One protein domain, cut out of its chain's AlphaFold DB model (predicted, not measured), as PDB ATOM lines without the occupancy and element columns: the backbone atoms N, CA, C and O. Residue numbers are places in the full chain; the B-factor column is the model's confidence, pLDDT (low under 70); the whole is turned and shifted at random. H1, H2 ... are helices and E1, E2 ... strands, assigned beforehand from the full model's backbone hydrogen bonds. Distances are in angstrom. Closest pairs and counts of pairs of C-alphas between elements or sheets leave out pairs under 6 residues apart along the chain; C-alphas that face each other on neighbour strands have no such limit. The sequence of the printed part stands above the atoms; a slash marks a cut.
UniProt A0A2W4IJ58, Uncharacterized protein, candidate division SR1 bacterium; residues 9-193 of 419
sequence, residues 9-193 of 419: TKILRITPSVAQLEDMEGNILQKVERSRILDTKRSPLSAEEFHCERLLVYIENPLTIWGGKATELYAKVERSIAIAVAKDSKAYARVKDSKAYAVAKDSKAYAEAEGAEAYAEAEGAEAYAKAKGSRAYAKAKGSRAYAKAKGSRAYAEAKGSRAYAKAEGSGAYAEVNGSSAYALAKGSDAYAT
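This is residues 9 to 193 of the 419 residues of an uncharacterized protein of candidate division SR1 bacterium (UniProt A0A2W4IJ58). The chain is wound in stacked, flattened turns from E4 onward, stepping to and fro between two twisted sheets face to face, with a short cross-section and a long stacking axis. The meander E1, E2, E3 extends one sheet at the starting end, and the short helix H1 sits beside that end. The printed part has 185 residues, with three strands, H1 and then sixteen strands along it; the class is mostly strand, though under half of the residues are in named elements. The sheet E3 E2 E1 E4 E6 E8 E10 E12 E14 E16 E18 is mixed, and E5 E7 E9 E11 E13 E15 E17 E19 is all parallel. By its radius of gyration of the C-alphas, 16.7 A, the whole is compact, but elongated in outline, with spans of 51 by 26 by 23 A.

E1, residues 9 to 14, begins at C-alpha 9 (153.175, 170.225, 255.437) and is 16.3 A long. E2 is residues 19 to 22, E3 28 to 32, and H1 34 to 38. E4, residues 54 to 59, is 16.0 A long; E5 is 64 to 67; E6, 71 to 75, is 12.8 A long. Then come E7 at 81 to 84, E8 at 90 to 93, E9 at 99 to 102, E10 at 108 to 111, E11 at 117 to 120, E12 at 126 to 129, E13 at 135 to 138, E14 at 144 to 147, E15 at 153 to 156, E16 at 162 to 165, E17 at 171 to 174 and E18 at 180 to 183. E19, 189 to 192, ends at C-alpha 192 (175.906, 175.131, 218.803).

E1, E2 and E3 form a meander, each strand the antiparallel neighbour of the one before, with N 13 and O 20 at 2.9 A and N 32 and O 19 at 2.9 A. E1 and E4 are parallel at 18 degrees, with N 12 and O 56 at 2.8 A. E3, H1 and E4 form a split strand-helix-strand unit, two strands running the same way with E2 and E1 between them, and its crossover is right-handed. H1 only grazes both sheets, and its O i to N i+4 pair is within hydrogen-bond range. In the other sheet E5 and E7 are parallel at 19 degrees, with N 67 and O 83 at 2.8 A. Between the sheets, the closest C-alphas of E12 and E13, Ala 129 and Ala 136, are 5.0 A apart. E3 and E19 are apart.

The farthest C-alphas, those of Leu 29 and Thr 193, are 52.2 A apart. The printed part has no cut. The link H1 to E4, residues 39 to 53, is long; the others are tight. Mean pLDDT of the printed part is 95.7, and no printed residue is under 70.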
ATOM      1  N   THR A   9     153.542 170.457 256.846       94.44
ATOM      2  CA  THR A   9     153.175 170.225 255.437       94.44
ATOM      3  C   THR A   9     151.692 169.910 255.279       94.44
ATOM      4  O   THR A   9     151.163 169.056 255.982       94.44
ATOM      5  N   LYS A  10     151.033 170.556 254.310       96.31
ATOM      6  CA  LYS A  10     149.657 170.240 253.889       96.31
ATOM      7  C   LYS A  10     149.595 169.951 252.395       96.31
ATOM      8  O   LYS A  10     150.438 170.424 251.626       96.31
ATOM      9  N   ILE A  11     148.583 169.195 251.980       97.62
ATOM     10  CA  ILE A  11     148.365 168.817 250.583       97.62
ATOM     11  C   ILE A  11     147.082 169.477 250.087       97.62
ATOM     12  O   ILE A  11     146.004 169.204 250.589       97.62
ATOM     13  N   LEU A  12     147.167 170.323 249.067       97.69
ATOM     14  CA  LEU A  12     146.002 170.774 248.317       97.69
ATOM     15  C   LEU A  12     145.811 169.864 247.105       97.69
ATOM     16  O   LEU A  12     146.562 169.947 246.131       97.69
ATOM     17  N   ARG A  13     144.788 169.012 247.145       97.38
ATOM     18  CA  ARG A  13     144.432 168.130 246.034       97.38
ATOM     19  C   ARG A  13     143.346 168.763 245.178       97.38
ATOM     20  O   ARG A  13     142.269 169.092 245.669       97.38
ATOM     21  N   ILE A  14     143.629 168.920 243.887       97.12
ATOM     22  CA  ILE A  14     142.745 169.544 242.901       97.12
ATOM     23  C   ILE A  14     142.348 168.485 241.876       97.12
ATOM     24  O   ILE A  14     143.129 168.136 240.994       97.12
ATOM     25  N   THR A  15     141.117 167.998 241.974       95.94
ATOM     26  CA  THR A  15     140.523 167.033 241.036       95.94
ATOM     27  C   THR A  15     139.509 167.738 240.116       95.94
ATOM     28  O   THR A  15     139.235 168.931 240.295       95.94
ATOM     29  N   PRO A  16     138.921 167.053 239.116       93.12
ATOM     30  CA  PRO A  16     137.868 167.640 238.283       93.12
ATOM     31  C   PRO A  16     136.623 168.074 239.068       93.12
ATOM     32  O   PRO A  16     135.979 169.057 238.687       93.12
ATOM     33  N   SER A  17     136.310 167.371 240.161       90.00
ATOM     34  CA  SER A  17     135.067 167.543 240.924       90.00
ATOM     35  C   SER A  17     135.249 168.350 242.207       90.00
ATOM     36  O   SER A  17     134.357 169.108 242.579       90.00
ATOM     37  N   VAL A  18     136.389 168.203 242.886       93.38
ATOM     38  CA  VAL A  18     136.641 168.813 244.200       93.38
ATOM     39  C   VAL A  18     138.061 169.358 244.317       93.38
ATOM     40  O   VAL A  18     139.001 168.795 243.750       93.38
ATOM     41  N   ALA A  19     138.208 170.431 245.091       95.94
ATOM     42  CA  ALA A  19     139.487 170.890 245.609       95.94
ATOM     43  C   ALA A  19     139.439 170.846 247.138       95.94
ATOM     44  O   ALA A  19     138.502 171.365 247.750       95.94
ATOM     45  N   GLN A  20     140.415 170.193 247.758       96.94
ATOM     46  CA  GLN A  20     140.425 169.989 249.203       96.94
ATOM     47  C   GLN A  20     141.842 170.019 249.758       96.94
ATOM     48  O   GLN A  20     142.787 169.551 249.125       96.94
ATOM     49  N   LEU A  21     141.960 170.615 250.936       96.94
ATOM     50  CA  LEU A  21     143.156 170.618 251.749       96.94
ATOM     51  C   LEU A  21     143.135 169.370 252.629       96.94
ATOM     52  O   LEU A  21     142.153 169.117 253.330       96.94
ATOM     53  N   GLU A  22     144.216 168.616 252.582       95.94
ATOM     54  CA  GLU A  22     144.448 167.359 253.278       95.94
ATOM     55  C   GLU A  22     145.679 167.506 254.190       95.94
ATOM     56  O   GLU A  22     146.586 168.305 253.909       95.94
ATOM     57  N   ASP A  23     145.715 166.741 255.279       93.44
ATOM     58  CA  ASP A  23     146.961 166.463 256.002       93.44
ATOM     59  C   ASP A  23     147.823 165.435 255.237       93.44
ATOM     60  O   ASP A  23     147.533 165.065 254.095       93.44
ATOM     61  N   MET A  24     148.934 165.002 255.837       90.81
ATOM     62  CA  MET A  24     149.846 164.038 255.210       90.81
ATOM     63  C   MET A  24     149.275 162.614 255.187       90.81
ATOM     64  O   MET A  24     149.687 161.799 254.360       90.81
ATOM     65  N   GLU A  25     148.319 162.324 256.064       90.62
ATOM     66  CA  GLU A  25     147.579 161.071 256.161       90.62
ATOM     67  C   GLU A  25     146.407 161.002 255.163       90.62
ATOM     68  O   GLU A  25     145.853 159.925 254.934       90.62
ATOM     69  N   GLY A  26     146.060 162.123 254.521       89.00
ATOM     70  CA  GLY A  26     144.976 162.234 253.547       89.00
ATOM     71  C   GLY A  26     143.614 162.575 254.161       89.00
ATOM     72  O   GLY A  26     142.601 162.523 253.460       89.00
ATOM     73  N   ASN A  27     143.559 162.935 255.446       93.19
ATOM     74  CA  ASN A  27     142.331 163.407 256.073       93.19
ATOM     75  C   ASN A  27     142.006 164.816 255.581       93.19
ATOM     76  O   ASN A  27     142.866 165.694 255.517       93.19
ATOM     77  N   ILE A  28     140.735 165.048 255.261       95.50
ATOM     78  CA  ILE A  28     140.271 166.337 254.748       95.50
ATOM     79  C   ILE A  28     140.216 167.351 255.895       95.50
ATOM     80  O   ILE A  28     139.435 167.199 256.831       95.50
ATOM     81  N   LEU A  29     140.997 168.421 255.769       94.19
ATOM     82  CA  LEU A  29     141.035 169.548 256.700       94.19
ATOM     83  C   LEU A  29     140.046 170.646 256.300       94.19
ATOM     84  O   LEU A  29     139.386 171.243 257.146       94.19
ATOM     85  N   GLN A  30     139.952 170.933 254.999       94.38
ATOM     86  CA  GLN A  30     139.135 172.027 254.476       94.38
ATOM     87  C   GLN A  30     138.758 171.778 253.013       94.38
ATOM     88  O   GLN A  30     139.583 171.338 252.215       94.38
ATOM     89  N   LYS A  31     137.527 172.122 252.617       95.44
ATOM     90  CA  LYS A  31     137.157 172.222 251.196       95.44
ATOM     91  C   LYS A  31     137.535 173.600 250.658       95.44
ATOM     92  O   LYS A  31     137.233 174.607 251.290       95.44
ATOM     93  N   VAL A  32     138.161 173.637 249.486       95.00
ATOM     94  CA  VAL A  32     138.558 174.877 248.812       95.00
ATOM     95  C   VAL A  32     137.610 175.129 247.652       95.00
ATOM     96  O   VAL A  32     137.330 174.240 246.847       95.00
ATOM     97  N   GLU A  33     137.094 176.350 247.558       93.56
ATOM     98  CA  GLU A  33     136.175 176.701 246.484       93.56
ATOM     99  C   GLU A  33     136.861 176.665 245.115       93.56
ATOM    100  O   GLU A  33     138.007 177.086 244.940       93.56
ATOM    101  N   ARG A  34     136.127 176.212 244.095       89.75
ATOM    102  CA  ARG A  34     136.642 176.153 242.721       89.75
ATOM    103  C   ARG A  34     137.025 177.536 242.182       89.75
ATOM    104  O   ARG A  34     137.996 177.643 241.439       89.75
ATOM    105  N   SER A  35     136.290 178.581 242.569       92.50
ATOM    106  CA  SER A  35     136.579 179.990 242.252       92.50
ATOM    107  C   SER A  35     138.011 180.369 242.644       92.50
ATOM    108  O   SER A  35     138.749 180.922 241.829       92.50
ATOM    109  N   ARG A  36     138.440 179.974 243.849       94.06
ATOM    110  CA  ARG A  36     139.786 180.229 244.366       94.06
ATOM    111  C   ARG A  36     140.872 179.550 243.534       94.06
ATOM    112  O   ARG A  36     141.901 180.166 243.263       94.06
ATOM    113  N   ILE A  37     140.636 178.309 243.109       93.38
ATOM    114  CA  ILE A  37     141.573 177.539 242.273       93.38
ATOM    115  C   ILE A  37     141.755 178.179 240.889       93.38
ATOM    116  O   ILE A  37     142.864 178.207 240.351       93.38
ATOM    117  N   LEU A  38     140.682 178.729 240.319       91.75
ATOM    118  CA  LEU A  38     140.717 179.376 239.005       91.75
ATOM    119  C   LEU A  38     141.368 180.769 239.031       91.75
ATOM    120  O   LEU A  38     141.846 181.229 237.997       91.75
ATOM    121  N   ASP A  39     141.446 181.414 240.196       93.25
ATOM    122  CA  ASP A  39     142.050 182.745 240.357       93.25
ATOM    123  C   ASP A  39     143.555 182.713 240.687       93.25
ATOM    124  O   ASP A  39     144.183 183.738 240.959       93.25
ATOM    125  N   THR A  40     144.185 181.536 240.643       95.12
ATOM    126  CA  THR A  40     145.586 181.368 241.071       95.12
ATOM    127  C   THR A  40     146.582 182.217 240.283       95.12
ATOM    128  O   THR A  40     147.605 182.622 240.824       95.12
ATOM    129  N   LYS A  41     146.266 182.592 239.039       94.56
ATOM    130  CA  LYS A  41     147.088 183.531 238.261       94.56
ATOM    131  C   LYS A  41     147.159 184.932 238.882       94.56
ATOM    132  O   LYS A  41     148.203 185.571 238.781       94.56
ATOM    133  N   ARG A  42     146.060 185.430 239.467       94.50
ATOM    134  CA  ARG A  42     146.023 186.741 240.142       94.50
ATOM    135  C   ARG A  42     146.515 186.633 241.580       94.50
ATOM    136  O   ARG A  42     147.252 187.504 242.028       94.50
ATOM    137  N   SER A  43     146.134 185.557 242.265       95.19
ATOM    138  CA  SER A  43     146.528 185.265 243.642       95.19
ATOM    139  C   SER A  43     147.142 183.861 243.739       95.19
ATOM    140  O   SER A  43     146.414 182.880 243.934       95.19
ATOM    141  N   PRO A  44     148.467 183.718 243.557       97.00
ATOM    142  CA  PRO A  44     149.147 182.424 243.620       97.00
ATOM    143  C   PRO A  44     148.957 181.739 244.973       97.00
ATOM    144  O   PRO A  44     148.993 182.393 246.011       97.00
ATOM    145  N   LEU A  45     148.788 180.415 244.968       96.94
ATOM    146  CA  LEU A  45     148.639 179.632 246.200       96.94
ATOM    147  C   LEU A  45     149.919 179.729 247.025       96.94
ATOM    148  O   LEU A  45     151.001 179.567 246.469       96.94
ATOM    149  N   SER A  46     149.839 179.950 248.331       96.25
ATOM    150  CA  SER A  46     151.025 180.008 249.193       96.25
ATOM    151  C   SER A  46     150.838 179.161 250.442       96.25
ATOM    152  O   SER A  46     149.715 178.928 250.874       96.25
ATOM    153  N   ALA A  47     151.932 178.698 251.046       95.50
ATOM    154  CA  ALA A  47     151.833 177.953 252.303       95.50
ATOM    155  C   ALA A  47     151.226 178.803 253.443       95.50
ATOM    156  O   ALA A  47     150.489 178.284 254.280       95.50
ATOM    157  N   GLU A  48     151.461 180.119 253.404       94.06
ATOM    158  CA  GLU A  48     150.920 181.104 254.347       94.06
ATOM    159  C   GLU A  48     149.389 181.168 254.315       94.06
ATOM    160  O   GLU A  48     148.762 181.133 255.372       94.06
ATOM    161  N   GLU A  49     148.786 181.169 253.121       93.75
ATOM    162  CA  GLU A  49     147.325 181.158 252.941       93.75
ATOM    163  C   GLU A  49     146.658 179.962 253.634       93.75
ATOM    164  O   GLU A  49     145.561 180.081 254.170       93.75
ATOM    165  N   PHE A  50     147.332 178.811 253.642       94.00
ATOM    166  CA  PHE A  50     146.813 177.572 254.226       94.00
ATOM    167  C   PHE A  50     147.370 177.289 255.625       94.00
ATOM    168  O   PHE A  50     147.181 176.183 256.146       94.00
ATOM    169  N   HIS A  51     148.045 178.265 256.242       93.19
ATOM    170  CA  HIS A  51     148.649 178.161 257.571       93.19
ATOM    171  C   HIS A  51     149.507 176.893 257.721       93.19
ATOM    172  O   HIS A  51     149.243 176.037 258.573       93.19
ATOM    173  N   CYS A  52     150.475 176.722 256.823       93.69
ATOM    174  CA  CYS A  52     151.466 175.646 256.859       93.69
ATOM    175  C   CYS A  52     152.842 176.173 256.443       93.69
ATOM    176  O   CYS A  52     152.949 177.234 255.828       93.69
ATOM    177  N   GLU A  53     153.900 175.437 256.768       93.56
ATOM    178  CA  GLU A  53     155.256 175.810 256.350       93.56
ATOM    179  C   GLU A  53     155.525 175.445 254.890       93.56
ATOM    180  O   GLU A  53     156.253 176.149 254.190       93.56
ATOM    181  N   ARG A  54     154.911 174.358 254.413       95.25
ATOM    182  CA  ARG A  54     155.036 173.861 253.046       95.25
ATOM    183  C   ARG A  54     153.695 173.377 252.507       95.25
ATOM    184  O   ARG A  54     153.036 172.529 253.103       95.25
ATOM    185  N   LEU A  55     153.341 173.845 251.314       97.19
ATOM    186  CA  LEU A  55     152.139 173.407 250.612       97.19
ATOM    187  C   LEU A  55     152.502 172.546 249.404       97.19
ATOM    188  O   LEU A  55     153.165 173.009 248.473       97.19
ATOM    189  N   LEU A  56     152.024 171.306 249.390       98.06
ATOM    190  CA  LEU A  56     152.084 170.443 248.216       98.06
ATOM    191  C   LEU A  56     150.783 170.604 247.431       98.06
ATOM    192  O   LEU A  56     149.710 170.394 247.978       98.06
ATOM    193  N   VAL A  57     150.854 170.955 246.152       98.19
ATOM    194  CA  VAL A  57     149.661 171.140 245.315       98.19
ATOM    195  C   VAL A  57     149.598 170.027 244.283       98.19
ATOM    196  O   VAL A  57     150.425 169.975 243.375       98.19
ATOM    197  N   TYR A  58     148.634 169.119 244.410       98.31
ATOM    198  CA  TYR A  58     148.433 168.016 243.470       98.31
ATOM    199  C   TYR A  58     147.386 168.409 242.436       98.31
ATOM    200  O   TYR A  58     146.202 168.541 242.741       98.31
ATOM    201  N   ILE A  59     147.841 168.594 241.201       98.06
ATOM    202  CA  ILE A  59     147.033 169.023 240.067       98.06
ATOM    203  C   ILE A  59     146.610 167.765 239.301       98.06
ATOM    204  O   ILE A  59     147.311 167.281 238.411       98.06
ATOM    205  N   GLU A  60     145.466 167.213 239.690       97.56
ATOM    206  CA  GLU A  60     144.836 166.016 239.110       97.56
ATOM    207  C   GLU A  60     143.673 166.401 238.175       97.56
ATOM    208  O   GLU A  60     142.745 165.636 237.926       97.56
ATOM    209  N   ASN A  61     143.727 167.623 237.648       94.88
ATOM    210  CA  ASN A  61     142.785 168.227 236.713       94.88
ATOM    211  C   ASN A  61     143.609 168.973 235.643       94.88
ATOM    212  O   ASN A  61     144.611 169.579 236.025       94.88
ATOM    213  N   PRO A  62     143.270 168.942 234.338       96.19
ATOM    214  CA  PRO A  62     143.995 169.662 233.278       96.19
ATOM    215  C   PRO A  62     143.848 171.194 233.388       96.19
ATOM    216  O   PRO A  62     143.264 171.859 232.535       96.19
ATOM    217  N   LEU A  63     144.386 171.752 234.468       96.50
ATOM    218  CA  LEU A  63     144.418 173.165 234.797       96.50
ATOM    219  C   LEU A  63     145.860 173.651 234.860       96.50
ATOM    220  O   LEU A  63     146.795 172.895 235.135       96.50
ATOM    221  N   THR A  64     146.006 174.954 234.668       97.94
ATOM    222  CA  THR A  64     147.212 175.679 235.046       97.94
ATOM    223  C   THR A  64     147.045 176.175 236.470       97.94
ATOM    224  O   THR A  64     146.018 176.773 236.780       97.94
ATOM    225  N   ILE A  65     148.031 175.931 237.329       98.38
ATOM    226  CA  ILE A  65     148.030 176.389 238.719       98.38
ATOM    227  C   ILE A  65     149.328 177.135 239.006       98.38
ATOM    228  O   ILE A  65     150.418 176.668 238.670       98.38
ATOM    229  N   TRP A  66     149.194 178.291 239.649       98.38
ATOM    230  CA  TRP A  66     150.297 179.153 240.052       98.38
ATOM    231  C   TRP A  66     150.497 179.028 241.561       98.38
ATOM    232  O   TRP A  66     149.573 179.278 242.338       98.38
ATOM    233  N   GLY A  67     151.699 178.633 241.972       97.50
ATOM    234  CA  GLY A  67     152.092 178.530 243.371       97.50
ATOM    235  C   GLY A  67     153.196 179.525 243.698       97.50
ATOM    236  O   GLY A  67     154.197 179.649 242.991       97.50
ATOM    237  N   GLY A  68     152.967 180.274 244.763       96.75
ATOM    238  CA  GLY A  68     153.868 181.238 245.354       96.75
ATOM    239  C   GLY A  68     154.775 180.611 246.411       96.75
ATOM    240  O   GLY A  68     155.312 179.512 246.250       96.75
ATOM    241  N   LYS A  69     155.009 181.359 247.491       96.38
ATOM    242  CA  LYS A  69     156.027 181.047 248.499       96.38
ATOM    243  C   LYS A  69     155.780 179.687 249.165       96.38
ATOM    244  O   LYS A  69     154.650 179.369 249.533       96.38
ATOM    245  N   ALA A  70     156.868 178.929 249.326       95.94
ATOM    246  CA  ALA A  70     156.900 177.618 249.978       95.94
ATOM    247  C   ALA A  70     155.914 176.586 249.391       95.94
ATOM    248  O   ALA A  70     155.370 175.738 250.100       95.94
ATOM    249  N   THR A  71     155.703 176.651 248.073       97.50
ATOM    250  CA  THR A  71     154.876 175.684 247.347       97.50
ATOM    251  C   THR A  71     155.699 174.713 246.511       97.50
ATOM    252  O   THR A  71     156.722 175.067 245.911       97.50
ATOM    253  N   GLU A  72     155.211 173.478 246.449       98.31
ATOM    254  CA  GLU A  72     155.640 172.471 245.487       98.31
ATOM    255  C   GLU A  72     154.423 171.997 244.688       98.31
ATOM    256  O   GLU A  72     153.502 171.386 245.230       98.31
ATOM    257  N   LEU A  73     154.403 172.297 243.393       98.62
ATOM    258  CA  LEU A  73     153.284 171.998 242.506       98.62
ATOM    259  C   LEU A  73     153.549 170.730 241.703       98.62
ATOM    260  O   LEU A  73     154.598 170.602 241.079       98.62
ATOM    261  N   TYR A  74     152.572 169.836 241.638       98.62
ATOM    262  CA  TYR A  74     152.678 168.545 240.975       98.62
ATOM    263  C   TYR A  74     151.585 168.408 239.915       98.62
ATOM    264  O   TYR A  74     150.442 168.083 240.224       98.62
ATOM    265  N   ALA A  75     151.953 168.633 238.658       98.50
ATOM    266  CA  ALA A  75     151.146 168.351 237.478       98.50
ATOM    267  C   ALA A  75     151.093 166.830 237.243       98.50
ATOM    268  O   ALA A  75     152.087 166.217 236.841       98.50
ATOM    269  N   LYS A  76     149.949 166.213 237.576       98.31
ATOM    270  CA  LYS A  76     149.758 164.750 237.647       98.31
ATOM    271  C   LYS A  76     148.802 164.189 236.591       98.31
ATOM    272  O   LYS A  76     148.589 162.982 236.562       98.31
ATOM    273  N   VAL A  77     148.242 165.034 235.728       97.94
ATOM    274  CA  VAL A  77     147.423 164.619 234.574       97.94
ATOM    275  C   VAL A  77     147.892 165.307 233.294       97.94
ATOM    276  O   VAL A  77     148.532 166.360 233.349       97.94
ATOM    277  N   GLU A  78     147.630 164.699 232.140       97.19
ATOM    278  CA  GLU A  78     148.030 165.275 230.854       97.19
ATOM    279  C   GLU A  78     147.476 166.698 230.715       97.19
ATOM    280  O   GLU A  78     146.384 167.008 231.202       97.19
ATOM    281  N   ARG A  79     148.242 167.582 230.064       96.00
ATOM    282  CA  ARG A  79     147.897 169.001 229.861       96.00
ATOM    283  C   ARG A  79     147.781 169.843 231.139       96.00
ATOM    284  O   ARG A  79     147.480 171.031 231.031       96.00
ATOM    285  N   SER A  80     148.020 169.283 232.327       97.69
ATOM    286  CA  SER A  80     148.148 170.094 233.543       97.69
ATOM    287  C   SER A  80     149.464 170.868 233.539       97.69
ATOM    288  O   SER A  80     150.491 170.406 233.024       97.69
ATOM    289  N   ILE A  81     149.417 172.077 234.095       98.56
ATOM    290  CA  ILE A  81     150.545 173.001 234.107       98.56
ATOM    291  C   ILE A  81     150.781 173.495 235.533       98.56
ATOM    292  O   ILE A  81     149.900 174.070 236.167       98.56
ATOM    293  N   ALA A  82     152.000 173.300 236.019       98.62
ATOM    294  CA  ALA A  82     152.468 173.779 237.311       98.62
ATOM    295  C   ALA A  82     153.377 174.999 237.115       98.62
ATOM    296  O   ALA A  82     154.365 174.909 236.388       98.62
ATOM    297  N   ILE A  83     153.082 176.128 237.763       98.75
ATOM    298  CA  ILE A  83     153.867 177.366 237.634       98.75
ATOM    299  C   ILE A  83     154.334 177.837 239.012       98.75
ATOM    300  O   ILE A  83     153.535 178.248 239.847       98.75
ATOM    301  N   ALA A  84     155.643 177.794 239.234       98.25
ATOM    302  CA  ALA A  84     156.334 178.259 240.429       98.25
ATOM    303  C   ALA A  84     156.715 179.741 240.264       98.25
ATOM    304  O   ALA A  84     157.608 180.071 239.478       98.25
ATOM    305  N   VAL A  85     156.018 180.638 240.975       98.06
ATOM    306  CA  VAL A  85     156.148 182.105 240.830       98.06
ATOM    307  C   VAL A  85     156.890 182.790 241.978       98.06
ATOM    308  O   VAL A  85     157.007 184.013 241.992       98.06
ATOM    309  N   ALA A  86     157.397 182.032 242.951       97.50
ATOM    310  CA  ALA A  86     158.151 182.575 244.077       97.50
ATOM    311  C   ALA A  86     159.567 182.008 244.153       97.50
ATOM    312  O   ALA A  86     159.856 180.919 243.649       97.50
ATOM    313  N   LYS A  87     160.449 182.733 244.842       96.00
ATOM    314  CA  LYS A  87     161.794 182.246 245.143       96.00
ATOM    315  C   LYS A  87     161.727 180.884 245.840       96.00
ATOM    316  O   LYS A  87     160.865 180.677 246.694       96.00
ATOM    317  N   ASP A  88     162.598 179.966 245.430       92.94
ATOM    318  CA  ASP A  88     162.733 178.604 245.969       92.94
ATOM    319  C   ASP A  88     161.496 177.689 245.804       92.94
ATOM    320  O   ASP A  88     161.537 176.518 246.192       92.94
ATOM    321  N   SER A  89     160.412 178.175 245.179       96.12
ATOM    322  CA  SER A  89     159.244 177.354 244.837       96.12
ATOM    323  C   SER A  89     159.558 176.384 243.694       96.12
ATOM    324  O   SER A  89     160.472 176.604 242.885       96.12
ATOM    325  N   LYS A  90     158.824 175.268 243.650       98.56
ATOM    326  CA  LYS A  90     159.117 174.166 242.727       98.56
ATOM    327  C   LYS A  90     157.882 173.717 241.965       98.56
ATOM    328  O   LYS A  90     156.821 173.535 242.550       98.56
ATOM    329  N   ALA A  91     158.046 173.460 240.676       98.75
ATOM    330  CA  ALA A  91     157.017 172.897 239.811       98.75
ATOM    331  C   ALA A  91     157.486 171.561 239.223       98.75
ATOM    332  O   ALA A  91     158.625 171.437 238.775       98.75
ATOM    333  N   TYR A  92     156.604 170.568 239.197       98.81
ATOM    334  CA  TYR A  92     156.883 169.208 238.752       98.81
ATOM    335  C   TYR A  92     155.840 168.764 237.725       98.81
ATOM    336  O   TYR A  92     154.659 168.676 238.038       98.81
ATOM    337  N   ALA A  93     156.287 168.441 236.518       98.69
ATOM    338  CA  ALA A  93     155.534 167.804 235.451       98.69
ATOM    339  C   ALA A  93     155.787 166.294 235.513       98.69
ATOM    340  O   ALA A  93     156.880 165.831 235.184       98.69
ATOM    341  N   ARG A  94     154.812 165.528 236.012       98.25
ATOM    342  CA  ARG A  94     154.979 164.106 236.367       98.25
ATOM    343  C   ARG A  94     154.299 163.130 235.424       98.25
ATOM    344  O   ARG A  94     154.352 161.926 235.657       98.25
ATOM    345  N   VAL A  95     153.679 163.631 234.368       98.19
ATOM    346  CA  VAL A  95     153.030 162.803 233.350       98.19
ATOM    347  C   VAL A  95     153.302 163.342 231.956       98.19
ATOM    348  O   VAL A  95     153.767 164.474 231.791       98.19
ATOM    349  N   LYS A  96     153.020 162.522 230.947       97.19
ATOM    350  CA  LYS A  96     153.167 162.904 229.548       97.19
ATOM    351  C   LYS A  96     152.387 164.187 229.244       97.19
ATOM    352  O   LYS A  96     151.317 164.420 229.803       97.19
ATOM    353  N   ASP A  97     152.970 165.046 228.411       95.75
ATOM    354  CA  ASP A  97     152.382 166.310 227.949       95.75
ATOM    355  C   ASP A  97     151.979 167.293 229.074       95.75
ATOM    356  O   ASP A  97     151.244 168.257 228.843       95.75
ATOM    357  N   SER A  98     152.469 167.079 230.302       98.31
ATOM    358  CA  SER A  98     152.383 168.050 231.398       98.31
ATOM    359  C   SER A  98     153.583 168.995 231.388       98.31
ATOM    360  O   SER A  98     154.656 168.667 230.864       98.31
ATOM    361  N   LYS A  99     153.403 170.190 231.963       98.81
ATOM    362  CA  LYS A  99     154.429 171.241 231.940       98.81
ATOM    363  C   LYS A  99     154.687 171.833 233.317       98.81
ATOM    364  O   LYS A  99     153.764 172.043 234.100       98.81
ATOM    365  N   ALA A 100     155.951 172.132 233.588       98.81
ATOM    366  CA  ALA A 100     156.400 172.808 234.796       98.81
ATOM    367  C   ALA A 100     157.148 174.091 234.428       98.81
ATOM    368  O   ALA A 100     158.027 174.068 233.570       98.81
ATOM    369  N   TYR A 101     156.839 175.192 235.103       98.81
ATOM    370  CA  TYR A 101     157.448 176.497 234.870       98.81
ATOM    371  C   TYR A 101     158.040 177.049 236.160       98.81
ATOM    372  O   TYR A 101     157.407 177.001 237.211       98.81
ATOM    373  N   ALA A 102     159.244 177.594 236.058       98.56
ATOM    374  CA  ALA A 102     159.972 178.298 237.097       98.56
ATOM    375  C   ALA A 102     160.161 179.745 236.632       98.56
ATOM    376  O   ALA A 102     161.030 180.028 235.806       98.56
ATOM    377  N   VAL A 103     159.304 180.647 237.114       98.25
ATOM    378  CA  VAL A 103     159.217 182.040 236.628       98.25
ATOM    379  C   VAL A 103     159.732 183.059 237.647       98.25
ATOM    380  O   VAL A 103     159.576 184.263 237.470       98.25
ATOM    381  N   ALA A 104     160.368 182.585 238.718       97.81
ATOM    382  CA  ALA A 104     161.011 183.416 239.727       97.81
ATOM    383  C   ALA A 104     162.487 183.055 239.906       97.81
ATOM    384  O   ALA A 104     162.920 181.938 239.610       97.81
ATOM    385  N   LYS A 105     163.266 183.999 240.437       96.31
ATOM    386  CA  LYS A 105     164.671 183.766 240.774       96.31
ATOM    387  C   LYS A 105     164.810 182.566 241.714       96.31
ATOM    388  O   LYS A 105     164.027 182.430 242.649       96.31
ATOM    389  N   ASP A 106     165.785 181.702 241.447       95.44
ATOM    390  CA  ASP A 106     166.086 180.480 242.212       95.44
ATOM    391  C   ASP A 106     164.933 179.443 242.289       95.44
ATOM    392  O   ASP A 106     165.059 178.415 242.957       95.44
ATOM    393  N   SER A 107     163.819 179.661 241.575       97.94
ATOM    394  CA  SER A 107     162.747 178.665 241.433       97.94
ATOM    395  C   SER A 107     163.154 177.531 240.487       97.94
ATOM    396  O   SER A 107     164.062 177.679 239.656       97.94
ATOM    397  N   LYS A 108     162.510 176.364 240.627       98.75
ATOM    398  CA  LYS A 108     162.910 175.148 239.898       98.75
ATOM    399  C   LYS A 108     161.737 174.437 239.236       98.75
ATOM    400  O   LYS A 108     160.728 174.166 239.878       98.75
ATOM    401  N   ALA A 109     161.911 174.068 237.972       98.75
ATOM    402  CA  ALA A 109     160.957 173.278 237.203       98.75
ATOM    403  C   ALA A 109     161.537 171.896 236.885       98.75
ATOM    404  O   ALA A 109     162.701 171.769 236.501       98.75
ATOM    405  N   TYR A 110     160.724 170.851 237.009       98.88
ATOM    406  CA  TYR A 110     161.130 169.464 236.800       98.88
ATOM    407  C   TYR A 110     160.178 168.758 235.841       98.88
ATOM    408  O   TYR A 110     158.980 168.729 236.080       98.88
ATOM    409  N   ALA A 111     160.716 168.139 234.799       98.69
ATOM    410  CA  ALA A 111     160.025 167.214 233.919       98.69
ATOM    411  C   ALA A 111     160.442 165.790 234.297       98.69
ATOM    412  O   ALA A 111     161.571 165.369 234.040       98.69
ATOM    413  N   GLU A 112     159.550 165.071 234.968       98.44
ATOM    414  CA  GLU A 112     159.799 163.762 235.585       98.44
ATOM    415  C   GLU A 112     159.110 162.608 234.837       98.44
ATOM    416  O   GLU A 112     159.172 161.470 235.291       98.44
ATOM    417  N   ALA A 113     158.508 162.876 233.675       98.19
ATOM    418  CA  ALA A 113     157.891 161.869 232.810       98.19
ATOM    419  C   ALA A 113     158.305 162.007 231.341       98.19
ATOM    420  O   ALA A 113     158.771 163.059 230.897       98.19
ATOM    421  N   GLU A 114     158.136 160.930 230.575       97.19
ATOM    422  CA  GLU A 114     158.358 160.945 229.129       97.19
ATOM    423  C   GLU A 114     157.417 161.945 228.448       97.19
ATOM    424  O   GLU A 114     156.223 161.976 228.733       97.19
ATOM    425  N   GLY A 115     157.965 162.798 227.579       94.75
ATOM    426  CA  GLY A 115     157.215 163.874 226.921       94.75
ATOM    427  C   GLY A 115     156.872 165.073 227.815       94.75
ATOM    428  O   GLY A 115     156.329 166.048 227.312       94.75
ATOM    429  N   ALA A 116     157.201 165.047 229.111       98.38
ATOM    430  CA  ALA A 116     157.026 166.205 229.984       98.38
ATOM    431  C   ALA A 116     158.066 167.299 229.694       98.38
ATOM    432  O   ALA A 116     159.207 167.020 229.295       98.38
ATOM    433  N   GLU A 117     157.688 168.548 229.966       98.81
ATOM    434  CA  GLU A 117     158.520 169.720 229.692       98.81
ATOM    435  C   GLU A 117     158.693 170.603 230.935       98.81
ATOM    436  O   GLU A 117     157.743 170.868 231.673       98.81
ATOM    437  N   ALA A 118     159.919 171.078 231.159       98.81
ATOM    438  CA  ALA A 118     160.269 172.003 232.231       98.81
ATOM    439  C   ALA A 118     160.869 173.292 231.665       98.81
ATOM    440  O   ALA A 118     161.749 173.242 230.809       98.81
ATOM    441  N   TYR A 119     160.449 174.440 232.187       98.81
ATOM    442  CA  TYR A 119     160.836 175.761 231.701       98.81
ATOM    443  C   TYR A 119     161.381 176.624 232.837       98.81
ATOM    444  O   TYR A 119     160.755 176.742 233.886       98.81
ATOM    445  N   ALA A 120     162.535 177.246 232.618       98.62
ATOM    446  CA  ALA A 120     163.126 178.256 233.483       98.62
ATOM    447  C   ALA A 120     163.043 179.611 232.775       98.62
ATOM    448  O   ALA A 120     163.769 179.861 231.815       98.62
ATOM    449  N   GLU A 121     162.147 180.475 233.242       98.38
ATOM    450  CA  GLU A 121     161.783 181.739 232.584       98.38
ATOM    451  C   GLU A 121     162.231 182.977 233.373       98.38
ATOM    452  O   GLU A 121     161.884 184.101 233.024       98.38
ATOM    453  N   ALA A 122     163.043 182.791 234.416       97.94
ATOM    454  CA  ALA A 122     163.631 183.875 235.196       97.94
ATOM    455  C   ALA A 122     165.146 183.721 235.365       97.94
ATOM    456  O   ALA A 122     165.708 182.628 235.258       97.94
ATOM    457  N   GLU A 123     165.825 184.832 235.652       96.19
ATOM    458  CA  GLU A 123     167.251 184.818 235.975       96.19
ATOM    459  C   GLU A 123     167.520 183.942 237.205       96.19
ATOM    460  O   GLU A 123     166.859 184.066 238.235       96.19
ATOM    461  N   GLY A 124     168.491 183.032 237.095       94.62
ATOM    462  CA  GLY A 124     168.821 182.075 238.153       94.62
ATOM    463  C   GLY A 124     167.830 180.916 238.308       94.62
ATOM    464  O   GLY A 124     168.115 179.999 239.073       94.62
ATOM    465  N   ALA A 125     166.708 180.906 237.581       98.25
ATOM    466  CA  ALA A 125     165.798 179.765 237.565       98.25
ATOM    467  C   ALA A 125     166.430 178.555 236.860       98.25
ATOM    468  O   ALA A 125     167.258 178.690 235.948       98.25
ATOM    469  N   GLU A 126     166.007 177.358 237.266       98.75
ATOM    470  CA  GLU A 126     166.561 176.106 236.753       98.75
ATOM    471  C   GLU A 126     165.469 175.133 236.289       98.75
ATOM    472  O   GLU A 126     164.523 174.837 237.019       98.75
ATOM    473  N   ALA A 127     165.634 174.586 235.086       98.75
ATOM    474  CA  ALA A 127     164.769 173.566 234.504       98.75
ATOM    475  C   ALA A 127     165.503 172.225 234.404       98.75
ATOM    476  O   ALA A 127     166.674 172.159 234.025       98.75
ATOM    477  N   TYR A 128     164.808 171.134 234.714       98.81
ATOM    478  CA  TYR A 128     165.389 169.798 234.802       98.81
ATOM    479  C   TYR A 128     164.558 168.766 234.047       98.81
ATOM    480  O   TYR A 128     163.432 168.480 234.430       98.81
ATOM    481  N   ALA A 129     165.156 168.127 233.048       98.62
ATOM    482  CA  ALA A 129     164.616 166.978 232.341       98.62
ATOM    483  C   ALA A 129     165.168 165.700 232.987       98.62
ATOM    484  O   ALA A 129     166.349 165.375 232.843       98.62
ATOM    485  N   LYS A 130     164.340 165.014 233.776       98.31
ATOM    486  CA  LYS A 130     164.722 163.864 234.615       98.31
ATOM    487  C   LYS A 130     164.215 162.519 234.096       98.31
ATOM    488  O   LYS A 130     164.550 161.495 234.683       98.31
ATOM    489  N   ALA A 131     163.450 162.501 233.012       97.81
ATOM    490  CA  ALA A 131     162.942 161.278 232.395       97.81
ATOM    491  C   ALA A 131     163.418 161.123 230.945       97.81
ATOM    492  O   ALA A 131     163.787 162.096 230.280       97.81
ATOM    493  N   LYS A 132     163.397 159.891 230.430       96.69
ATOM    494  CA  LYS A 132     163.681 159.621 229.015       96.69
ATOM    495  C   LYS A 132     162.722 160.422 228.131       96.69
ATOM    496  O   LYS A 132     161.531 160.463 228.407       96.69
ATOM    497  N   GLY A 133     163.242 161.093 227.104       94.38
ATOM    498  CA  GLY A 133     162.433 161.904 226.188       94.38
ATOM    499  C   GLY A 133     161.863 163.202 226.781       94.38
ATOM    500  O   GLY A 133     161.236 163.960 226.046       94.38
ATOM    501  N   SER A 134     162.087 163.487 228.070       98.31
ATOM    502  CA  SER A 134     161.710 164.769 228.681       98.31
ATOM    503  C   SER A 134     162.625 165.908 228.227       98.31
ATOM    504  O   SER A 134     163.762 165.682 227.783       98.31
ATOM    505  N   ARG A 135     162.126 167.143 228.338       98.75
ATOM    506  CA  ARG A 135     162.821 168.343 227.854       98.75
ATOM    507  C   ARG A 135     162.880 169.434 228.915       98.75
ATOM    508  O   ARG A 135     161.934 169.626 229.675       98.75
ATOM    509  N   ALA A 136     164.007 170.137 228.962       98.75
ATOM    510  CA  ALA A 136     164.232 171.279 229.839       98.75
ATOM    511  C   ALA A 136     164.680 172.492 229.031       98.75
ATOM    512  O   ALA A 136     165.555 172.373 228.179       98.75
ATOM    513  N   TYR A 137     164.131 173.657 229.353       98.69
ATOM    514  CA  TYR A 137     164.308 174.887 228.593       98.69
ATOM    515  C   TYR A 137     164.749 176.029 229.504       98.69
ATOM    516  O   TYR A 137     164.123 176.288 230.530       98.69
ATOM    517  N   ALA A 138     165.822 176.717 229.128       98.38
ATOM    518  CA  ALA A 138     166.347 177.900 229.796       98.38
ATOM    519  C   ALA A 138     166.049 179.130 228.932       98.38
ATOM    520  O   ALA A 138     166.773 179.416 227.982       98.38
ATOM    521  N   LYS A 139     164.961 179.833 229.256       98.00
ATOM    522  CA  LYS A 139     164.365 180.905 228.441       98.00
ATOM    523  C   LYS A 139     164.702 182.318 228.906       98.00
ATOM    524  O   LYS A 139     164.283 183.290 228.290       98.00
ATOM    525  N   ALA A 140     165.467 182.454 229.987       97.25
ATOM    526  CA  ALA A 140     165.890 183.750 230.513       97.25
ATOM    527  C   ALA A 140     167.413 183.876 230.610       97.25
ATOM    528  O   ALA A 140     168.142 182.887 230.752       97.25
ATOM    529  N   LYS A 141     167.915 185.113 230.586       95.81
ATOM    530  CA  LYS A 141     169.334 185.398 230.835       95.81
ATOM    531  C   LYS A 141     169.752 184.817 232.188       95.81
ATOM    532  O   LYS A 141     169.076 185.022 233.188       95.81
ATOM    533  N   GLY A 142     170.856 184.072 232.216       94.19
ATOM    534  CA  GLY A 142     171.368 183.444 233.438       94.19
ATOM    535  C   GLY A 142     170.577 182.225 233.935       94.19
ATOM    536  O   GLY A 142     171.005 181.598 234.906       94.19
ATOM    537  N   SER A 143     169.469 181.858 233.281       98.06
ATOM    538  CA  SER A 143     168.737 180.616 233.565       98.06
ATOM    539  C   SER A 143     169.486 179.384 233.048       98.06
ATOM    540  O   SER A 143     170.407 179.483 232.222       98.06
ATOM    541  N   ARG A 144     169.127 178.207 233.570       98.56
ATOM    542  CA  ARG A 144     169.840 176.955 233.277       98.56
ATOM    543  C   ARG A 144     168.886 175.801 233.005       98.56
ATOM    544  O   ARG A 144     167.920 175.611 233.737       98.56
ATOM    545  N   ALA A 145     169.207 174.991 232.004       98.62
ATOM    546  CA  ALA A 145     168.485 173.772 231.661       98.62
ATOM    547  C   ALA A 145     169.396 172.553 231.809       98.62
ATOM    548  O   ALA A 145     170.561 172.578 231.406       98.62
ATOM    549  N   TYR A 146     168.869 171.466 232.365       98.56
ATOM    550  CA  TYR A 146     169.630 170.252 232.649       98.56
ATOM    551  C   TYR A 146     168.928 169.007 232.115       98.56
ATOM    552  O   TYR A 146     167.842 168.667 232.572       98.56
ATOM    553  N   ALA A 147     169.602 168.271 231.238       98.12
ATOM    554  CA  ALA A 147     169.218 166.945 230.782       98.12
ATOM    555  C   ALA A 147     169.911 165.901 231.664       98.12
ATOM    556  O   ALA A 147     171.128 165.719 231.600       98.12
ATOM    557  N   LYS A 148     169.149 165.270 232.560       97.69
ATOM    558  CA  LYS A 148     169.645 164.353 233.603       97.69
ATOM    559  C   LYS A 148     169.272 162.888 233.365       97.69
ATOM    560  O   LYS A 148     169.602 162.049 234.195       97.69
ATOM    561  N   ALA A 149     168.623 162.573 232.249       96.69
ATOM    562  CA  ALA A 149     168.263 161.209 231.875       96.69
ATOM    563  C   ALA A 149     168.714 160.862 230.452       96.69
ATOM    564  O   ALA A 149     168.866 161.737 229.596       96.69
ATOM    565  N   LYS A 150     168.891 159.568 230.172       94.62
ATOM    566  CA  LYS A 150     169.196 159.083 228.820       94.62
ATOM    567  C   LYS A 150     168.105 159.511 227.838       94.62
ATOM    568  O   LYS A 150     166.922 159.325 228.110       94.62
ATOM    569  N   GLY A 151     168.495 160.087 226.703       93.69
ATOM    570  CA  GLY A 151     167.565 160.598 225.694       93.69
ATOM    571  C   GLY A 151     166.781 161.848 226.111       93.69
ATOM    572  O   GLY A 151     165.877 162.249 225.382       93.69
ATOM    573  N   SER A 152     167.080 162.454 227.266       97.69
ATOM    574  CA  SER A 152     166.545 163.773 227.627       97.69
ATOM    575  C   SER A 152     167.329 164.892 226.942       97.69
ATOM    576  O   SER A 152     168.482 164.699 226.535       97.69
ATOM    577  N   ARG A 153     166.700 166.061 226.801       98.31
ATOM    578  CA  ARG A 153     167.291 167.217 226.112       98.31
ATOM    579  C   ARG A 153     167.188 168.489 226.944       98.31
ATOM    580  O   ARG A 153     166.184 168.708 227.622       98.31
ATOM    581  N   ALA A 154     168.232 169.307 226.887       98.38
ATOM    582  CA  ALA A 154     168.297 170.619 227.514       98.38
ATOM    583  C   ALA A 154     168.565 171.693 226.461       98.38
ATOM    584  O   ALA A 154     169.454 171.521 225.631       98.38
ATOM    585  N   TYR A 155     167.843 172.802 226.549       98.00
ATOM    586  CA  TYR A 155     167.862 173.884 225.570       98.00
ATOM    587  C   TYR A 155     168.160 175.218 226.251       98.00
ATOM    588  O   TYR A 155     167.599 175.521 227.307       98.00
ATOM    589  N   ALA A 156     169.070 175.992 225.668       96.88
ATOM    590  CA  ALA A 156     169.447 177.330 226.098       96.88
ATOM    591  C   ALA A 156     168.941 178.342 225.065       96.88
ATOM    592  O   ALA A 156     169.583 178.574 224.044       96.88
ATOM    593  N   GLU A 157     167.784 178.933 225.349       95.44
ATOM    594  CA  GLU A 157     166.983 179.744 224.421       95.44
ATOM    595  C   GLU A 157     167.060 181.247 224.747       95.44
ATOM    596  O   GLU A 157     166.209 182.043 224.359       95.44
ATOM    597  N   ALA A 158     168.070 181.663 225.510       94.00
ATOM    598  CA  ALA A 158     168.301 183.067 225.836       94.00
ATOM    599  C   ALA A 158     169.790 183.415 225.888       94.00
ATOM    600  O   ALA A 158     170.634 182.603 226.277       94.00
ATOM    601  N   LYS A 159     170.128 184.672 225.584       92.31
ATOM    602  CA  LYS A 159     171.496 185.185 225.730       92.31
ATOM    603  C   LYS A 159     171.979 185.013 227.173       92.31
ATOM    604  O   LYS A 159     171.339 185.477 228.113       92.31
ATOM    605  N   GLY A 160     173.126 184.363 227.356       90.94
ATOM    606  CA  GLY A 160     173.700 184.062 228.669       90.94
ATOM    607  C   GLY A 160     173.016 182.919 229.430       90.94
ATOM    608  O   GLY A 160     173.396 182.658 230.572       90.94
ATOM    609  N   SER A 161     172.022 182.249 228.839       95.56
ATOM    610  CA  SER A 161     171.473 180.995 229.369       95.56
ATOM    611  C   SER A 161     172.394 179.812 229.051       95.56
ATOM    612  O   SER A 161     173.288 179.906 228.201       95.56
ATOM    613  N   ARG A 162     172.225 178.705 229.779       96.81
ATOM    614  CA  ARG A 162     173.099 177.529 229.645       96.81
ATOM    615  C   ARG A 162     172.314 176.224 229.661       96.81
ATOM    616  O   ARG A 162     171.496 176.010 230.555       96.81
ATOM    617  N   ALA A 163     172.640 175.328 228.737       97.69
ATOM    618  CA  ALA A 163     172.106 173.973 228.662       97.69
ATOM    619  C   ALA A 163     173.188 172.954 229.021       97.69
ATOM    620  O   ALA A 163     174.329 173.069 228.577       97.69
ATOM    621  N   TYR A 164     172.832 171.936 229.804       97.19
ATOM    622  CA  TYR A 164     173.765 170.911 230.267       97.19
ATOM    623  C   TYR A 164     173.221 169.506 230.032       97.19
ATOM    624  O   TYR A 164     172.173 169.146 230.570       97.19
ATOM    625  N   ALA A 165     173.986 168.683 229.325       96.19
ATOM    626  CA  ALA A 165     173.768 167.259 229.148       96.19
ATOM    627  C   ALA A 165     174.607 166.493 230.177       96.19
ATOM    628  O   ALA A 165     175.837 166.473 230.118       96.19
ATOM    629  N   LYS A 166     173.934 165.921 231.180       94.81
ATOM    630  CA  LYS A 166     174.548 165.279 232.357       94.81
ATOM    631  C   LYS A 166     174.360 163.764 232.398       94.81
ATOM    632  O   LYS A 166     174.814 163.136 233.348       94.81
ATOM    633  N   ALA A 167     173.703 163.183 231.401       93.06
ATOM    634  CA  ALA A 167     173.497 161.743 231.292       93.06
ATOM    635  C   ALA A 167     174.023 161.200 229.958       93.06
ATOM    636  O   ALA A 167     174.043 161.908 228.949       93.06
ATOM    637  N   GLU A 168     174.421 159.932 229.936       91.06
ATOM    638  CA  GLU A 168     174.781 159.250 228.692       91.06
ATOM    639  C   GLU A 168     173.611 159.284 227.696       91.06
ATOM    640  O   GLU A 168     172.459 159.028 228.057       91.06
ATOM    641  N   GLY A 169     173.896 159.632 226.438       89.38
ATOM    642  CA  GLY A 169     172.886 159.776 225.391       89.38
ATOM    643  C   GLY A 169     171.906 160.935 225.612       89.38
ATOM    644  O   GLY A 169     170.810 160.905 225.054       89.38
ATOM    645  N   SER A 170     172.239 161.911 226.462       94.88
ATOM    646  CA  SER A 170     171.503 163.181 226.567       94.88
ATOM    647  C   SER A 170     172.123 164.263 225.681       94.88
ATOM    648  O   SER A 170     173.308 164.193 225.350       94.88
ATOM    649  N   GLY A 171     171.315 165.254 225.297       95.19
ATOM    650  CA  GLY A 171     171.732 166.355 224.423       95.19
ATOM    651  C   GLY A 171     171.557 167.727 225.071       95.19
ATOM    652  O   GLY A 171     170.559 167.968 225.754       95.19
ATOM    653  N   ALA A 172     172.517 168.621 224.845       97.06
ATOM    654  CA  ALA A 172     172.440 170.035 225.202       97.06
ATOM    655  C   ALA A 172     172.521 170.905 223.946       97.06
ATOM    656  O   ALA A 172     173.389 170.686 223.105       97.06
ATOM    657  N   TYR A 173     171.658 171.911 223.855       96.31
ATOM    658  CA  TYR A 173     171.516 172.764 222.678       96.31
ATOM    659  C   TYR A 173     171.608 174.234 223.083       96.31
ATOM    660  O   TYR A 173     170.943 174.668 224.025       96.31
ATOM    661  N   ALA A 174     172.469 174.980 222.398       93.56
ATOM    662  CA  ALA A 174     172.529 176.432 222.439       93.56
ATOM    663  C   ALA A 174     171.737 176.947 221.240       93.56
ATOM    664  O   ALA A 174     172.082 176.586 220.120       93.56
ATOM    665  N   GLU A 175     170.696 177.743 221.482       90.25
ATOM    666  CA  GLU A 175     169.737 178.178 220.452       90.25
ATOM    667  C   GLU A 175     169.633 179.708 220.332       90.25
ATOM    668  O   GLU A 175     168.887 180.216 219.509       90.25
ATOM    669  N   VAL A 176     170.393 180.468 221.133       87.94
ATOM    670  CA  VAL A 176     170.452 181.942 221.043       87.94
ATOM    671  C   VAL A 176     171.883 182.473 221.143       87.94
ATOM    672  O   VAL A 176     172.714 181.915 221.864       87.94
ATOM    673  N   ASN A 177     172.184 183.597 220.476       84.69
ATOM    674  CA  ASN A 177     173.531 184.178 220.479       84.69
ATOM    675  C   ASN A 177     173.973 184.537 221.903       84.69
ATOM    676  O   ASN A 177     173.273 185.217 222.660       84.69
ATOM    677  N   GLY A 178     175.152 184.043 222.282       84.44
ATOM    678  CA  GLY A 178     175.682 184.163 223.636       84.44
ATOM    679  C   GLY A 178     175.091 183.168 224.641       84.44
ATOM    680  O   GLY A 178     175.339 183.322 225.838       84.44
ATOM    681  N   SER A 179     174.312 182.177 224.199       90.62
ATOM    682  CA  SER A 179     173.998 180.973 224.977       90.62
ATOM    683  C   SER A 179     175.096 179.912 224.816       90.62
ATOM    684  O   SER A 179     175.924 179.982 223.900       90.62
ATOM    685  N   SER A 180     175.120 178.935 225.726       92.69
ATOM    686  CA  SER A 180     176.123 177.864 225.718       92.69
ATOM    687  C   SER A 180     175.509 176.495 225.996       92.69
ATOM    688  O   SER A 180     174.693 176.347 226.911       92.69
ATOM    689  N   ALA A 181     175.990 175.483 225.278       95.62
ATOM    690  CA  ALA A 181     175.680 174.076 225.505       95.62
ATOM    691  C   ALA A 181     176.889 173.334 226.084       95.62
ATOM    692  O   ALA A 181     178.022 173.539 225.648       95.62
ATOM    693  N   TYR A 182     176.649 172.444 227.045       94.00
ATOM    694  CA  TYR A 182     177.688 171.674 227.726       94.00
ATOM    695  C   TYR A 182     177.357 170.184 227.739       94.00
ATOM    696  O   TYR A 182     176.319 169.787 228.266       94.00
ATOM    697  N   ALA A 183     178.273 169.362 227.240       92.25
ATOM    698  CA  ALA A 183     178.236 167.909 227.328       92.25
ATOM    699  C   ALA A 183     179.207 167.443 228.416       92.25
ATOM    700  O   ALA A 183     180.417 167.675 228.333       92.25
ATOM    701  N   LEU A 184     178.664 166.833 229.469       89.44
ATOM    702  CA  LEU A 184     179.408 166.492 230.687       89.44
ATOM    703  C   LEU A 184     179.513 164.983 230.920       89.44
ATOM    704  O   LEU A 184     180.383 164.536 231.659       89.44
ATOM    705  N   ALA A 185     178.634 164.188 230.312       87.19
ATOM    706  CA  ALA A 185     178.630 162.738 230.471       87.19
ATOM    707  C   ALA A 185     179.211 162.030 229.245       87.19
ATOM    708  O   ALA A 185     179.044 162.485 228.110       87.19
ATOM    709  N   LYS A 186     179.837 160.870 229.455       84.94
ATOM    710  CA  LYS A 186     180.271 159.995 228.361       84.94
ATOM    711  C   LYS A 186     179.101 159.715 227.416       84.94
ATOM    712  O   LYS A 186     178.011 159.381 227.870       84.94
ATOM    713  N   GLY A 187     179.318 159.885 226.112       83.44
ATOM    714  CA  GLY A 187     178.273 159.686 225.102       83.44
ATOM    715  C   GLY A 187     177.134 160.714 225.145       83.44
ATOM    716  O   GLY A 187     176.074 160.446 224.588       83.44
ATOM    717  N   SER A 188     177.311 161.847 225.832       89.19
ATOM    718  CA  SER A 188     176.446 163.023 225.674       89.19
ATOM    719  C   SER A 188     176.980 163.961 224.595       89.19
ATOM    720  O   SER A 188     178.184 163.973 224.316       89.19
ATOM    721  N   ASP A 189     176.087 164.764 224.024       92.06
ATOM    722  CA  ASP A 189     176.419 165.689 222.942       92.06
ATOM    723  C   ASP A 189     176.008 167.129 223.280       92.06
ATOM    724  O   ASP A 189     174.965 167.371 223.896       92.06
ATOM    725  N   ALA A 190     176.830 168.093 222.857       94.19
ATOM    726  CA  ALA A 190     176.543 169.523 222.917       94.19
ATOM    727  C   ALA A 190     176.513 170.118 221.508       94.19
ATOM    728  O   ALA A 190     177.414 169.866 220.708       94.19
ATOM    729  N   TYR A 191     175.515 170.951 221.231       93.19
ATOM    730  CA  TYR A 191     175.277 171.529 219.912       93.19
ATOM    731  C   TYR A 191     175.214 173.057 219.988       93.19
ATOM    732  O   TYR A 191     174.513 173.622 220.828       93.19
ATOM    733  N   ALA A 192     175.960 173.708 219.100       90.50
ATOM    734  CA  ALA A 192     175.906 175.131 218.803       90.50
ATOM    735  C   ALA A 192     175.337 175.285 217.388       90.50
ATOM    736  O   ALA A 192     176.037 174.999 216.415       90.50
ATOM    737  N   THR A 193     174.059 175.652 217.287       84.12
ATOM    738  CA  THR A 193     173.281 175.525 216.044       84.12
ATOM    739  C   THR A 193     173.132 176.811 215.237       84.12
ATOM    740  O   THR A 193     172.654 176.728 214.114       84.12
TER     741      THR A 193